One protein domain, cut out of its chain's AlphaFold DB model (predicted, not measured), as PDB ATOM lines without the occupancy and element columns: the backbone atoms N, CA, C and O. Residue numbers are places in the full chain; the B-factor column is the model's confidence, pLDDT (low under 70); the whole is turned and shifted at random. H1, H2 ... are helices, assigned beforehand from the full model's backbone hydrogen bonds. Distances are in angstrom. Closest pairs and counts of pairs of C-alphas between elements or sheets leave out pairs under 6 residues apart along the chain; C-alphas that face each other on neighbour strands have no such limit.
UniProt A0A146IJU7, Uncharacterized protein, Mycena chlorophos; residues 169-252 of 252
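What this domain is: This is residues 169 to 252 of the 252 residues of an uncharacterized protein of Mycena chlorophos (UniProt A0A146IJU7). Two helices side by side, short H1 and longer H2, form a hairpin, and the long helix H3 crosses one face of that pair. A tail, residues 235 to 252, with no named element, folds back from the end of H3. The printed part has 84 residues with H1, H2 and H3 in that order, all helix. It is compact, with a radius of gyration of the C-alphas of 13.7 A, and spans 40 by 29 by 16 A.

Where its parts are: H1, residues 169 to 177, begins at C-alpha 169 (-37.920, 5.384, -20.055). H2, residues 182 to 203, is 29.9 A long. H3, residues 210 to 234, is 36.4 A long and ends at C-alpha 234 (-27.387, 13.112, -40.143).

How they stand to each other: H1 and H2, a hairpin, touch at a shallow tilt of 21 degrees, opposite ways; their closest C-alphas, Phe 172 and Ser 185, are 5.8 A apart. H2 and H3, also a hairpin, touch through residues 186 to 196 and 219 to 226 at a steep tilt of 44 degrees; C-alphas 189 and 222 are closest, 5.8 A. Every O i to N i+4 pair is within hydrogen-bond range in H1 and H3, 14 of 18 in H2.

The domain as a whole: The printed part has no cut. Confidence is under 70 at residues 205 to 210 and 250 to 252.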
ATOM      1  N   TYR A 169     -36.850   4.597 -19.445       97.81
ATOM      2  CA  TYR A 169     -37.920   5.384 -20.055       97.81
ATOM      3  C   TYR A 169     -38.408   6.506 -19.132       97.81
ATOM      4  O   TYR A 169     -38.567   7.637 -19.592       97.81
ATOM      5  N   MET A 170     -38.586   6.237 -17.835       97.44
ATOM      6  CA  MET A 170     -38.981   7.266 -16.868       97.44
ATOM      7  C   MET A 170     -37.947   8.396 -16.790       97.44
ATOM      8  O   MET A 170     -38.313   9.573 -16.820       97.44
ATOM      9  N   ALA A 171     -36.651   8.063 -16.779       98.06
ATOM     10  CA  ALA A 171     -35.587   9.065 -16.838       98.06
ATOM     11  C   ALA A 171     -35.642   9.899 -18.130       98.06
ATOM     12  O   ALA A 171     -35.572  11.128 -18.079       98.06
ATOM     13  N   PHE A 172     -35.808   9.246 -19.285       97.81
ATOM     14  CA  PHE A 172     -35.965   9.917 -20.579       97.81
ATOM     15  C   PHE A 172     -37.153  10.887 -20.583       97.81
ATOM     16  O   PHE A 172     -37.004  12.047 -20.974       97.81
ATOM     17  N   GLU A 173     -38.318  10.440 -20.113       95.62
ATOM     18  CA  GLU A 173     -39.525  11.259 -20.060       95.62
ATOM     19  C   GLU A 173     -39.307  12.520 -19.216       95.62
ATOM     20  O   GLU A 173     -39.668  13.626 -19.633       95.62
ATOM     21  N   ILE A 174     -38.672  12.369 -18.052       94.62
ATOM     22  CA  ILE A 174     -38.344  13.480 -17.158       94.62
ATOM     23  C   ILE A 174     -37.428  14.492 -17.848       94.62
ATOM     24  O   ILE A 174     -37.714  15.691 -17.804       94.62
ATOM     25  N   LEU A 175     -36.376  14.039 -18.537       94.12
ATOM     26  CA  LEU A 175     -35.481  14.941 -19.264       94.12
ATOM     27  C   LEU A 175     -36.202  15.696 -20.386       94.12
ATOM     28  O   LEU A 175     -35.969  16.893 -20.577       94.12
ATOM     29  N   CYS A 176     -37.110  15.031 -21.105       92.56
ATOM     30  CA  CYS A 176     -37.927  15.678 -22.127       92.56
ATOM     31  C   CYS A 176     -38.856  16.745 -21.535       92.56
ATOM     32  O   CYS A 176     -38.976  17.828 -22.115       92.56
ATOM     33  N   ARG A 177     -39.491  16.470 -20.388       87.88
ATOM     34  CA  ARG A 177     -40.348  17.439 -19.680       87.88
ATOM     35  C   ARG A 177     -39.547  18.627 -19.150       87.88
ATOM     36  O   ARG A 177     -40.003  19.759 -19.265       87.88
ATOM     37  N   ALA A 178     -38.334  18.377 -18.664       89.50
ATOM     38  CA  ALA A 178     -37.399  19.398 -18.202       89.50
ATOM     39  C   ALA A 178     -36.657  20.135 -19.334       89.50
ATOM     40  O   ALA A 178     -35.804  20.971 -19.052       89.50
ATOM     41  N   LYS A 179     -36.981  19.855 -20.608       91.50
ATOM     42  CA  LYS A 179     -36.427  20.556 -21.780       91.50
ATOM     43  C   LYS A 179     -34.899  20.468 -21.887       91.50
ATOM     44  O   LYS A 179     -34.248  21.404 -22.341       91.50
ATOM     45  N   PHE A 180     -34.331  19.319 -21.520       93.12
ATOM     46  CA  PHE A 180     -32.907  19.060 -21.729       93.12
ATOM     47  C   PHE A 180     -32.563  18.840 -23.215       93.12
ATOM     48  O   PHE A 180     -33.396  18.334 -23.973       93.12
ATOM     49  N   PRO A 181     -31.330  19.186 -23.632       96.75
ATOM     50  CA  PRO A 181     -30.860  18.992 -25.001       96.75
ATOM     51  C   PRO A 181     -30.721  17.512 -25.381       96.75
ATOM     52  O   PRO A 181     -30.504  16.644 -24.526       96.75
ATOM     53  N   LEU A 182     -30.761  17.238 -26.689       98.00
ATOM     54  CA  LEU A 182     -30.657  15.891 -27.267       98.00
ATOM     55  C   LEU A 182     -29.407  15.119 -26.821       98.00
ATOM     56  O   LEU A 182     -29.467  13.901 -26.644       98.00
ATOM     57  N   ARG A 183     -28.291  15.807 -26.553       98.12
ATOM     58  CA  ARG A 183     -27.059  15.196 -26.025       98.12
ATOM     59  C   ARG A 183     -27.258  14.436 -24.711       98.12
ATOM     60  O   ARG A 183     -26.454  13.562 -24.409       98.12
ATOM     61  N   LEU A 184     -28.296  14.760 -23.935       96.88
ATOM     62  CA  LEU A 184     -28.615  14.085 -22.673       96.88
ATOM     63  C   LEU A 184     -29.713  13.025 -22.825       96.88
ATOM     64  O   LEU A 184     -29.651  11.994 -22.160       96.88
ATOM     65  N   SER A 185     -30.694  13.235 -23.706       96.75
ATOM     66  CA  SER A 185     -31.831  12.316 -23.869       96.75
ATOM     67  C   SER A 185     -31.554  11.154 -24.834       96.75
ATOM     68  O   SER A 185     -31.960  10.022 -24.559       96.75
ATOM     69  N   LEU A 186     -30.819  11.379 -25.931       98.25
ATOM     70  CA  LEU A 186     -30.524  10.328 -26.918       98.25
ATOM     71  C   LEU A 186     -29.673   9.174 -26.357       98.25
ATOM     72  O   LEU A 186     -29.993   8.021 -26.658       98.25
ATOM     73  N   PRO A 187     -28.647   9.404 -25.506       98.50
ATOM     74  CA  PRO A 187     -27.916   8.304 -24.875       98.50
ATOM     75  C   PRO A 187     -28.797   7.393 -24.015       98.50
ATOM     76  O   PRO A 187     -28.519   6.199 -23.913       98.50
ATOM     77  N   ILE A 188     -29.858   7.923 -23.401       98.44
ATOM     78  CA  ILE A 188     -30.809   7.110 -22.631       98.44
ATOM     79  C   ILE A 188     -31.690   6.300 -23.581       98.44
ATOM     80  O   ILE A 188     -31.898   5.119 -23.339       98.44
ATOM     81  N   CYS A 189     -32.136   6.873 -24.702       98.44
ATOM     82  CA  CYS A 189     -32.911   6.124 -25.696       98.44
ATOM     83  C   CYS A 189     -32.132   4.933 -26.277       98.44
ATOM     84  O   CYS A 189     -32.713   3.872 -26.500       98.44
ATOM     85  N   ARG A 190     -30.814   5.076 -26.478       98.56
ATOM     86  CA  ARG A 190     -29.948   3.951 -26.873       98.56
ATOM     87  C   ARG A 190     -29.901   2.874 -25.791       98.56
ATOM     88  O   ARG A 190     -30.127   1.713 -26.094       98.56
ATOM     89  N   GLN A 191     -29.733   3.266 -24.528       98.44
ATOM     90  CA  GLN A 191     -29.792   2.321 -23.408       98.44
ATOM     91  C   GLN A 191     -31.153   1.617 -23.302       98.44
ATOM     92  O   GLN A 191     -31.186   0.441 -22.963       98.44
ATOM     93  N   ILE A 192     -32.267   2.299 -23.605       98.25
ATOM     94  CA  ILE A 192     -33.599   1.672 -23.670       98.25
ATOM     95  C   ILE A 192     -33.616   0.597 -24.757       98.25
ATOM     96  O   ILE A 192     -34.076  -0.509 -24.495       98.25
ATOM     97  N   LYS A 193     -33.100   0.901 -25.957       97.94
ATOM     98  CA  LYS A 193     -33.008  -0.061 -27.064       97.94
ATOM     99  C   LYS A 193     -32.225  -1.311 -26.660       97.94
ATOM    100  O   LYS A 193     -32.711  -2.418 -26.871       97.94
ATOM    101  N   ASP A 194     -31.061  -1.122 -26.048       97.62
ATOM    102  CA  ASP A 194     -30.190  -2.223 -25.633       97.62
ATOM    103  C   ASP A 194     -30.818  -3.042 -24.492       97.62
ATOM    104  O   ASP A 194     -30.820  -4.270 -24.538       97.62
ATOM    105  N   ALA A 195     -31.410  -2.376 -23.495       96.38
ATOM    106  CA  ALA A 195     -32.074  -3.036 -22.370       96.38
ATOM    107  C   ALA A 195     -33.331  -3.806 -22.797       96.38
ATOM    108  O   ALA A 195     -33.583  -4.888 -22.282       96.38
ATOM    109  N   MET A 196     -34.103  -3.281 -23.756       94.88
ATOM    110  CA  MET A 196     -35.228  -4.016 -24.338       94.88
ATOM    111  C   MET A 196     -34.757  -5.291 -25.038       94.88
ATOM    112  O   MET A 196     -35.317  -6.351 -24.795       94.88
ATOM    113  N   ALA A 197     -33.708  -5.198 -25.862       94.56
ATOM    114  CA  ALA A 197     -33.169  -6.363 -26.558       94.56
ATOM    115  C   ALA A 197     -32.649  -7.436 -25.584       94.56
ATOM    116  O   ALA A 197     -32.803  -8.621 -25.855       94.56
ATOM    117  N   ALA A 198     -32.053  -7.028 -24.458       93.62
ATOM    118  CA  ALA A 198     -31.607  -7.947 -23.413       93.62
ATOM    119  C   ALA A 198     -32.780  -8.601 -22.664       93.62
ATOM    120  O   ALA A 198     -32.778  -9.815 -22.482       93.62
ATOM    121  N   ALA A 199     -33.795  -7.822 -22.274       92.00
ATOM    122  CA  ALA A 199     -34.968  -8.339 -21.570       92.00
ATOM    123  C   ALA A 199     -35.818  -9.279 -22.445       92.00
ATOM    124  O   ALA A 199     -36.302 -10.300 -21.960       92.00
ATOM    125  N   ASP A 200     -35.947  -8.997 -23.747       89.50
ATOM    126  CA  ASP A 200     -36.712  -9.835 -24.682       89.50
ATOM    127  C   ASP A 200     -36.159 -11.279 -24.764       89.50
ATOM    128  O   ASP A 200     -36.903 -12.204 -25.074       89.50
ATOM    129  N   VAL A 201     -34.887 -11.529 -24.419       89.00
ATOM    130  CA  VAL A 201     -34.320 -12.895 -24.402       89.00
ATOM    131  C   VAL A 201     -35.056 -13.818 -23.421       89.00
ATOM    132  O   VAL A 201     -35.198 -15.009 -23.697       89.00
ATOM    133  N   ILE A 202     -35.522 -13.280 -22.291       86.19
ATOM    134  CA  ILE A 202     -36.186 -14.050 -21.227       86.19
ATOM    135  C   ILE A 202     -37.689 -13.762 -21.192       86.19
ATOM    136  O   ILE A 202     -38.486 -14.676 -20.978       86.19
ATOM    137  N   TRP A 203     -38.089 -12.511 -21.435       81.62
ATOM    138  CA  TRP A 203     -39.428 -12.024 -21.102       81.62
ATOM    139  C   TRP A 203     -40.389 -11.864 -22.293       81.62
ATOM    140  O   TRP A 203     -41.541 -11.476 -22.076       81.62
ATOM    141  N   ASP A 204     -39.988 -12.187 -23.532       75.75
ATOM    142  CA  ASP A 204     -40.809 -11.971 -24.747       75.75
ATOM    143  C   ASP A 204     -42.192 -12.668 -24.692       75.75
ATOM    144  O   ASP A 204     -43.175 -12.170 -25.246       75.75
ATOM    145  N   GLY A 205     -42.325 -13.762 -23.927       63.44
ATOM    146  CA  GLY A 205     -43.584 -14.502 -23.735       63.44
ATOM    147  C   GLY A 205     -44.462 -14.065 -22.550       63.44
ATOM    148  O   GLY A 205     -45.618 -14.476 -22.461       63.44
ATOM    149  N   THR A 206     -43.953 -13.233 -21.640       59.59
ATOM    150  CA  THR A 206     -44.570 -12.926 -20.326       59.59
ATOM    151  C   THR A 206     -45.432 -11.665 -20.319       59.59
ATOM    152  O   THR A 206     -45.860 -11.201 -19.264       59.59
ATOM    153  N   ARG A 207     -45.754 -11.126 -21.501       61.41
ATOM    154  CA  ARG A 207     -46.522  -9.883 -21.725       61.41
ATOM    155  C   ARG A 207     -48.019 -10.048 -21.432       61.41
ATOM    156  O   ARG A 207     -48.869  -9.643 -22.214       61.41
ATOM    157  N   LEU A 208     -48.340 -10.688 -20.317       54.53
ATOM    158  CA  LEU A 208     -49.677 -11.133 -19.941       54.53
ATOM    159  C   LEU A 208     -50.517 -10.019 -19.295       54.53
ATOM    160  O   LEU A 208     -51.707 -10.223 -19.063       54.53
ATOM    161  N   SER A 209     -49.928  -8.849 -19.005       62.44
ATOM    162  CA  SER A 209     -50.624  -7.717 -18.380       62.44
ATOM    163  C   SER A 209     -50.682  -6.478 -19.286       62.44
ATOM    164  O   SER A 209     -49.715  -6.131 -19.968       62.44
ATOM    165  N   LEU A 210     -51.811  -5.758 -19.237       65.75
ATOM    166  CA  LEU A 210     -52.008  -4.473 -19.929       65.75
ATOM    167  C   LEU A 210     -50.986  -3.408 -19.481       65.75
ATOM    168  O   LEU A 210     -50.591  -2.532 -20.259       65.75
ATOM    169  N   GLU A 211     -50.548  -3.476 -18.222       73.31
ATOM    170  CA  GLU A 211     -49.517  -2.587 -17.687       73.31
ATOM    171  C   GLU A 211     -48.176  -2.834 -18.390       73.31
ATOM    172  O   GLU A 211     -47.571  -1.892 -18.909       73.31
ATOM    173  N   THR A 212     -47.761  -4.098 -18.497       77.12
ATOM    174  CA  THR A 212     -46.543  -4.510 -19.210       77.12
ATOM    175  C   THR A 212     -46.600  -4.082 -20.679       77.12
ATOM    176  O   THR A 212     -45.632  -3.536 -21.211       77.12
ATOM    177  N   GLU A 213     -47.749  -4.230 -21.348       82.19
ATOM    178  CA  GLU A 213     -47.923  -3.762 -22.730       82.19
ATOM    179  C   GLU A 213     -47.724  -2.250 -22.873       82.19
ATOM    180  O   GLU A 213     -47.022  -1.796 -23.785       82.19
ATOM    181  N   THR A 214     -48.290  -1.466 -21.953       86.69
ATOM    182  CA  THR A 214     -48.153  -0.003 -21.949       86.69
ATOM    183  C   THR A 214     -46.699   0.416 -21.726       86.69
ATOM    184  O   THR A 214     -46.187   1.274 -22.455       86.69
ATOM    185  N   LYS A 215     -46.002  -0.218 -20.772       89.31
ATOM    186  CA  LYS A 215     -44.570   0.016 -20.517       89.31
ATOM    187  C   LYS A 215     -43.732  -0.274 -21.764       89.31
ATOM    188  O   LYS A 215     -42.934   0.568 -22.176       89.31
ATOM    189  N   VAL A 216     -43.959  -1.401 -22.440       90.94
ATOM    190  CA  VAL A 216     -43.198  -1.722 -23.658       90.94
ATOM    191  C   VAL A 216     -43.523  -0.758 -24.804       90.94
ATOM    192  O   VAL A 216     -42.622  -0.342 -25.537       90.94
ATOM    193  N   ALA A 217     -44.785  -0.354 -24.970       92.06
ATOM    194  CA  ALA A 217     -45.162   0.640 -25.974       92.06
ATOM    195  C   ALA A 217     -44.452   1.986 -25.742       92.06
ATOM    196  O   ALA A 217     -43.992   2.619 -26.694       92.06
ATOM    197  N   ASN A 218     -44.306   2.409 -24.485       93.94
ATOM    198  CA  ASN A 218     -43.547   3.600 -24.105       93.94
ATOM    199  C   ASN A 218     -42.079   3.510 -24.538       93.94
ATOM    200  O   ASN A 218     -41.583   4.410 -25.221       93.94
ATOM    201  N   CYS A 219     -41.411   2.401 -24.226       95.81
ATOM    202  CA  CYS A 219     -40.018   2.182 -24.608       95.81
ATOM    203  C   CYS A 219     -39.840   2.166 -26.138       95.81
ATOM    204  O   CYS A 219     -38.961   2.849 -26.666       95.81
ATOM    205  N   ARG A 220     -40.736   1.499 -26.882       95.50
ATOM    206  CA  ARG A 220     -40.724   1.504 -28.360       95.50
ATOM    207  C   ARG A 220     -40.875   2.905 -28.948       95.50
ATOM    208  O   ARG A 220     -40.217   3.229 -29.933       95.50
ATOM    209  N   ARG A 221     -41.706   3.757 -28.341       96.44
ATOM    210  CA  ARG A 221     -41.848   5.159 -28.760       96.44
ATOM    211  C   ARG A 221     -40.565   5.965 -28.537       96.44
ATOM    212  O   ARG A 221     -40.226   6.783 -29.388       96.44
ATOM    213  N   ALA A 222     -39.831   5.713 -27.452       97.62
ATOM    214  CA  ALA A 222     -38.520   6.328 -27.224       97.62
ATOM    215  C   ALA A 222     -37.469   5.864 -28.254       97.62
ATOM    216  O   ALA A 222     -36.689   6.679 -28.743       97.62
ATOM    217  N   ILE A 223     -37.491   4.589 -28.657       98.12
ATOM    218  CA  ILE A 223     -36.621   4.068 -29.728       98.12
ATOM    219  C   ILE A 223     -36.964   4.716 -31.077       98.12
ATOM    220  O   ILE A 223     -36.072   5.173 -31.786       98.12
ATOM    221  N   ALA A 224     -38.249   4.837 -31.416       97.81
ATOM    222  CA  ALA A 224     -38.664   5.521 -32.643       97.81
ATOM    223  C   ALA A 224     -38.248   7.005 -32.651       97.81
ATOM    224  O   ALA A 224     -37.839   7.533 -33.685       97.81
ATOM    225  N   PHE A 225     -38.312   7.675 -31.494       97.94
ATOM    226  CA  PHE A 225     -37.811   9.043 -31.330       97.94
ATOM    227  C   PHE A 225     -36.298   9.137 -31.575       97.94
ATOM    228  O   PHE A 225     -35.861  10.025 -32.305       97.94
ATOM    229  N   LEU A 226     -35.510   8.207 -31.025       98.38
ATOM    230  CA  LEU A 226     -34.070   8.120 -31.283       98.38
ATOM    231  C   LEU A 226     -33.772   8.033 -32.784       98.38
ATOM    232  O   LEU A 226     -32.970   8.813 -33.290       98.38
ATOM    233  N   GLU A 227     -34.436   7.120 -33.493       98.38
ATOM    234  CA  GLU A 227     -34.209   6.903 -34.925       98.38
ATOM    235  C   GLU A 227     -34.574   8.127 -35.776       98.38
ATOM    236  O   GLU A 227     -33.879   8.441 -36.743       98.38
ATOM    237  N   ASP A 228     -35.655   8.833 -35.431       98.19
ATOM    238  CA  ASP A 228     -36.043  10.082 -36.094       98.19
ATOM    239  C   ASP A 228     -35.012  11.198 -35.855       98.19
ATOM    240  O   ASP A 228     -34.576  11.862 -36.799       98.19
ATOM    241  N   CYS A 229     -34.559  11.371 -34.609       98.19
ATOM    242  CA  CYS A 229     -33.537  12.358 -34.271       98.19
ATOM    243  C   CYS A 229     -32.196  12.063 -34.950       98.19
ATOM    244  O   CYS A 229     -31.595  12.978 -35.508       98.19
ATOM    245  N   GLU A 230     -31.731  10.812 -34.957       98.31
ATOM    246  CA  GLU A 230     -30.468  10.438 -35.607       98.31
ATOM    247  C   GLU A 230     -30.509  10.693 -37.120       98.31
ATOM    248  O   GLU A 230     -29.548  11.229 -37.676       98.31
ATOM    249  N   LYS A 231     -31.642  10.418 -37.783       98.50
ATOM    250  CA  LYS A 231     -31.843  10.759 -39.204       98.50
ATOM    251  C   LYS A 231     -31.776  12.267 -39.452       98.50
ATOM    252  O   LYS A 231     -31.132  12.703 -40.403       98.50
ATOM    253  N   LYS A 232     -32.418  13.073 -38.602       98.44
ATOM    254  CA  LYS A 232     -32.422  14.542 -38.719       98.44
ATOM    255  C   LYS A 232     -31.053  15.162 -38.435       98.44
ATOM    256  O   LYS A 232     -30.646  16.075 -39.149       98.44
ATOM    257  N   ILE A 233     -30.313  14.625 -37.465       98.44
ATOM    258  CA  ILE A 233     -28.927  15.027 -37.186       98.44
ATOM    259  C   ILE A 233     -28.028  14.699 -38.382       98.44
ATOM    260  O   ILE A 233     -27.273  15.557 -38.832       98.44
ATOM    261  N   ALA A 234     -28.147  13.496 -38.953       98.25
ATOM    262  CA  ALA A 234     -27.387  13.112 -40.143       98.25
ATOM    263  C   ALA A 234     -27.704  14.001 -41.363       98.25
ATOM    264  O   ALA A 234     -26.822  14.280 -42.170       98.25
ATOM    265  N   ALA A 235     -28.946  14.480 -41.477       98.19
ATOM    266  CA  ALA A 235     -29.367  15.431 -42.506       98.19
ATOM    267  C   ALA A 235     -28.965  16.894 -42.215       98.19
ATOM    268  O   ALA A 235     -29.227  17.766 -43.040       98.19
ATOM    269  N   GLY A 236     -28.374  17.181 -41.049       98.06
ATOM    270  CA  GLY A 236     -28.001  18.532 -40.622       98.06
ATOM    271  C   GLY A 236     -29.177  19.430 -40.221       98.06
ATOM    272  O   GLY A 236     -28.989  20.633 -40.076       98.06
ATOM    273  N   SER A 237     -30.386  18.877 -40.051       98.00
ATOM    274  CA  SER A 237     -31.577  19.637 -39.635       98.00
ATOM    275  C   SER A 237     -31.767  19.707 -38.118       98.00
ATOM    276  O   SER A 237     -32.592  20.491 -37.656       98.00
ATOM    277  N   LEU A 238     -31.004  18.912 -37.359       97.94
ATOM    278  CA  LEU A 238     -30.893  18.983 -35.903       97.94
ATOM    279  C   LEU A 238     -29.428  18.880 -35.459       97.94
ATOM    280  O   LEU A 238     -28.588  18.298 -36.146       97.94
ATOM    281  N   THR A 239     -29.144  19.385 -34.265       98.19
ATOM    282  CA  THR A 239     -27.875  19.254 -33.548       98.19
ATOM    283  C   THR A 239     -28.089  18.597 -32.184       98.19
ATOM    284  O   THR A 239     -29.206  18.498 -31.681       98.19
ATOM    285  N   LEU A 240     -27.006  18.146 -31.547       97.88
ATOM    286  CA  LEU A 240     -27.073  17.557 -30.205       97.88
ATOM    287  C   LEU A 240     -27.449  18.571 -29.107       97.88
ATOM    288  O   LEU A 240     -27.848  18.158 -28.018       97.88
ATOM    289  N   ASP A 241     -27.337  19.870 -29.376       98.31
ATOM    290  CA  ASP A 241     -27.692  20.931 -28.430       98.31
ATOM    291  C   ASP A 241     -29.153  21.382 -28.562       98.31
ATOM    292  O   ASP A 241     -29.649  22.114 -27.702       98.31
ATOM    293  N   ASP A 242     -29.867  20.902 -29.585       97.69
ATOM    294  CA  ASP A 242     -31.277  21.220 -29.762       97.69
ATOM    295  C   ASP A 242     -32.128  20.606 -28.647       97.69
ATOM    296  O   ASP A 242     -31.897  19.490 -28.171       97.69
ATOM    297  N   VAL A 243     -33.168  21.340 -28.258       96.00
ATOM    298  CA  VAL A 243     -34.169  20.899 -27.287       96.00
ATOM    299  C   VAL A 243     -35.398  20.419 -28.043       96.00
ATOM    300  O   VAL A 243     -36.203  21.214 -28.529       96.00
ATOM    301  N   VAL A 244     -35.561  19.100 -28.125       94.50
ATOM    302  CA  VAL A 244     -36.688  18.459 -28.811       94.50
ATOM    303  C   VAL A 244     -37.393  17.516 -27.841       94.50
ATOM    304  O   VAL A 244     -36.764  16.671 -27.206       94.50
ATOM    305  N   SER A 245     -38.715  17.648 -27.730       90.81
ATOM    306  CA  SER A 245     -39.561  16.723 -26.968       90.81
ATOM    307  C   SER A 245     -40.493  15.988 -27.933       90.81
ATOM    308  O   SER A 245     -41.114  16.644 -28.774       90.81
ATOM    309  N   PRO A 246     -40.640  14.659 -27.829       91.50
ATOM    310  CA  PRO A 246     -41.592  13.939 -28.659       91.50
ATOM    311  C   PRO A 246     -43.037  14.259 -28.261       91.50
ATOM    312  O   PRO A 246     -43.348  14.458 -27.089       91.50
ATOM    313  N   VAL A 247     -43.946  14.208 -29.234       88.25
ATOM    314  CA  VAL A 247     -45.379  14.533 -29.063       88.25
ATOM    315  C   VAL A 247     -46.100  13.635 -28.053       88.25
ATOM    316  O   VAL A 247     -47.139  14.010 -27.514       88.25
ATOM    317  N   PHE A 248     -45.577  12.433 -27.811       87.38
ATOM    318  CA  PHE A 248     -46.171  11.488 -26.871       87.38
ATOM    319  C   PHE A 248     -45.815  11.763 -25.408       87.38
ATOM    320  O   PHE A 248     -46.522  11.281 -24.523       87.38
ATOM    321  N   VAL A 249     -44.752  12.530 -25.151       82.81
ATOM    322  CA  VAL A 249     -44.448  13.039 -23.813       82.81
ATOM    323  C   VAL A 249     -45.300  14.288 -23.630       82.81
ATOM    324  O   VAL A 249     -44.993  15.352 -24.170       82.81
ATOM    325  N   ARG A 250     -46.420  14.153 -22.914       66.12
ATOM    326  CA  ARG A 250     -47.276  15.303 -22.600       66.12
ATOM    327  C   ARG A 250     -46.526  16.272 -21.677       66.12
ATOM    328  O   ARG A 250     -45.733  15.844 -20.836       66.12
ATOM    329  N   GLY A 251     -46.775  17.571 -21.868       56.69
ATOM    330  CA  GLY A 251     -46.350  18.603 -20.921       56.69
ATOM    331  C   GLY A 251     -46.989  18.377 -19.549       56.69
ATOM    332  O   GLY A 251     -48.049  17.753 -19.478       56.69
ATOM    333  N   LEU A 252     -46.295  18.825 -18.497       46.03
ATOM    334  CA  LEU A 252     -46.794  18.820 -17.116       46.03
ATOM    335  C   LEU A 252     -48.081  19.640 -16.987       46.03
ATOM    336  O   LEU A 252     -48.153  20.705 -17.643       46.03
TER     337      LEU A 252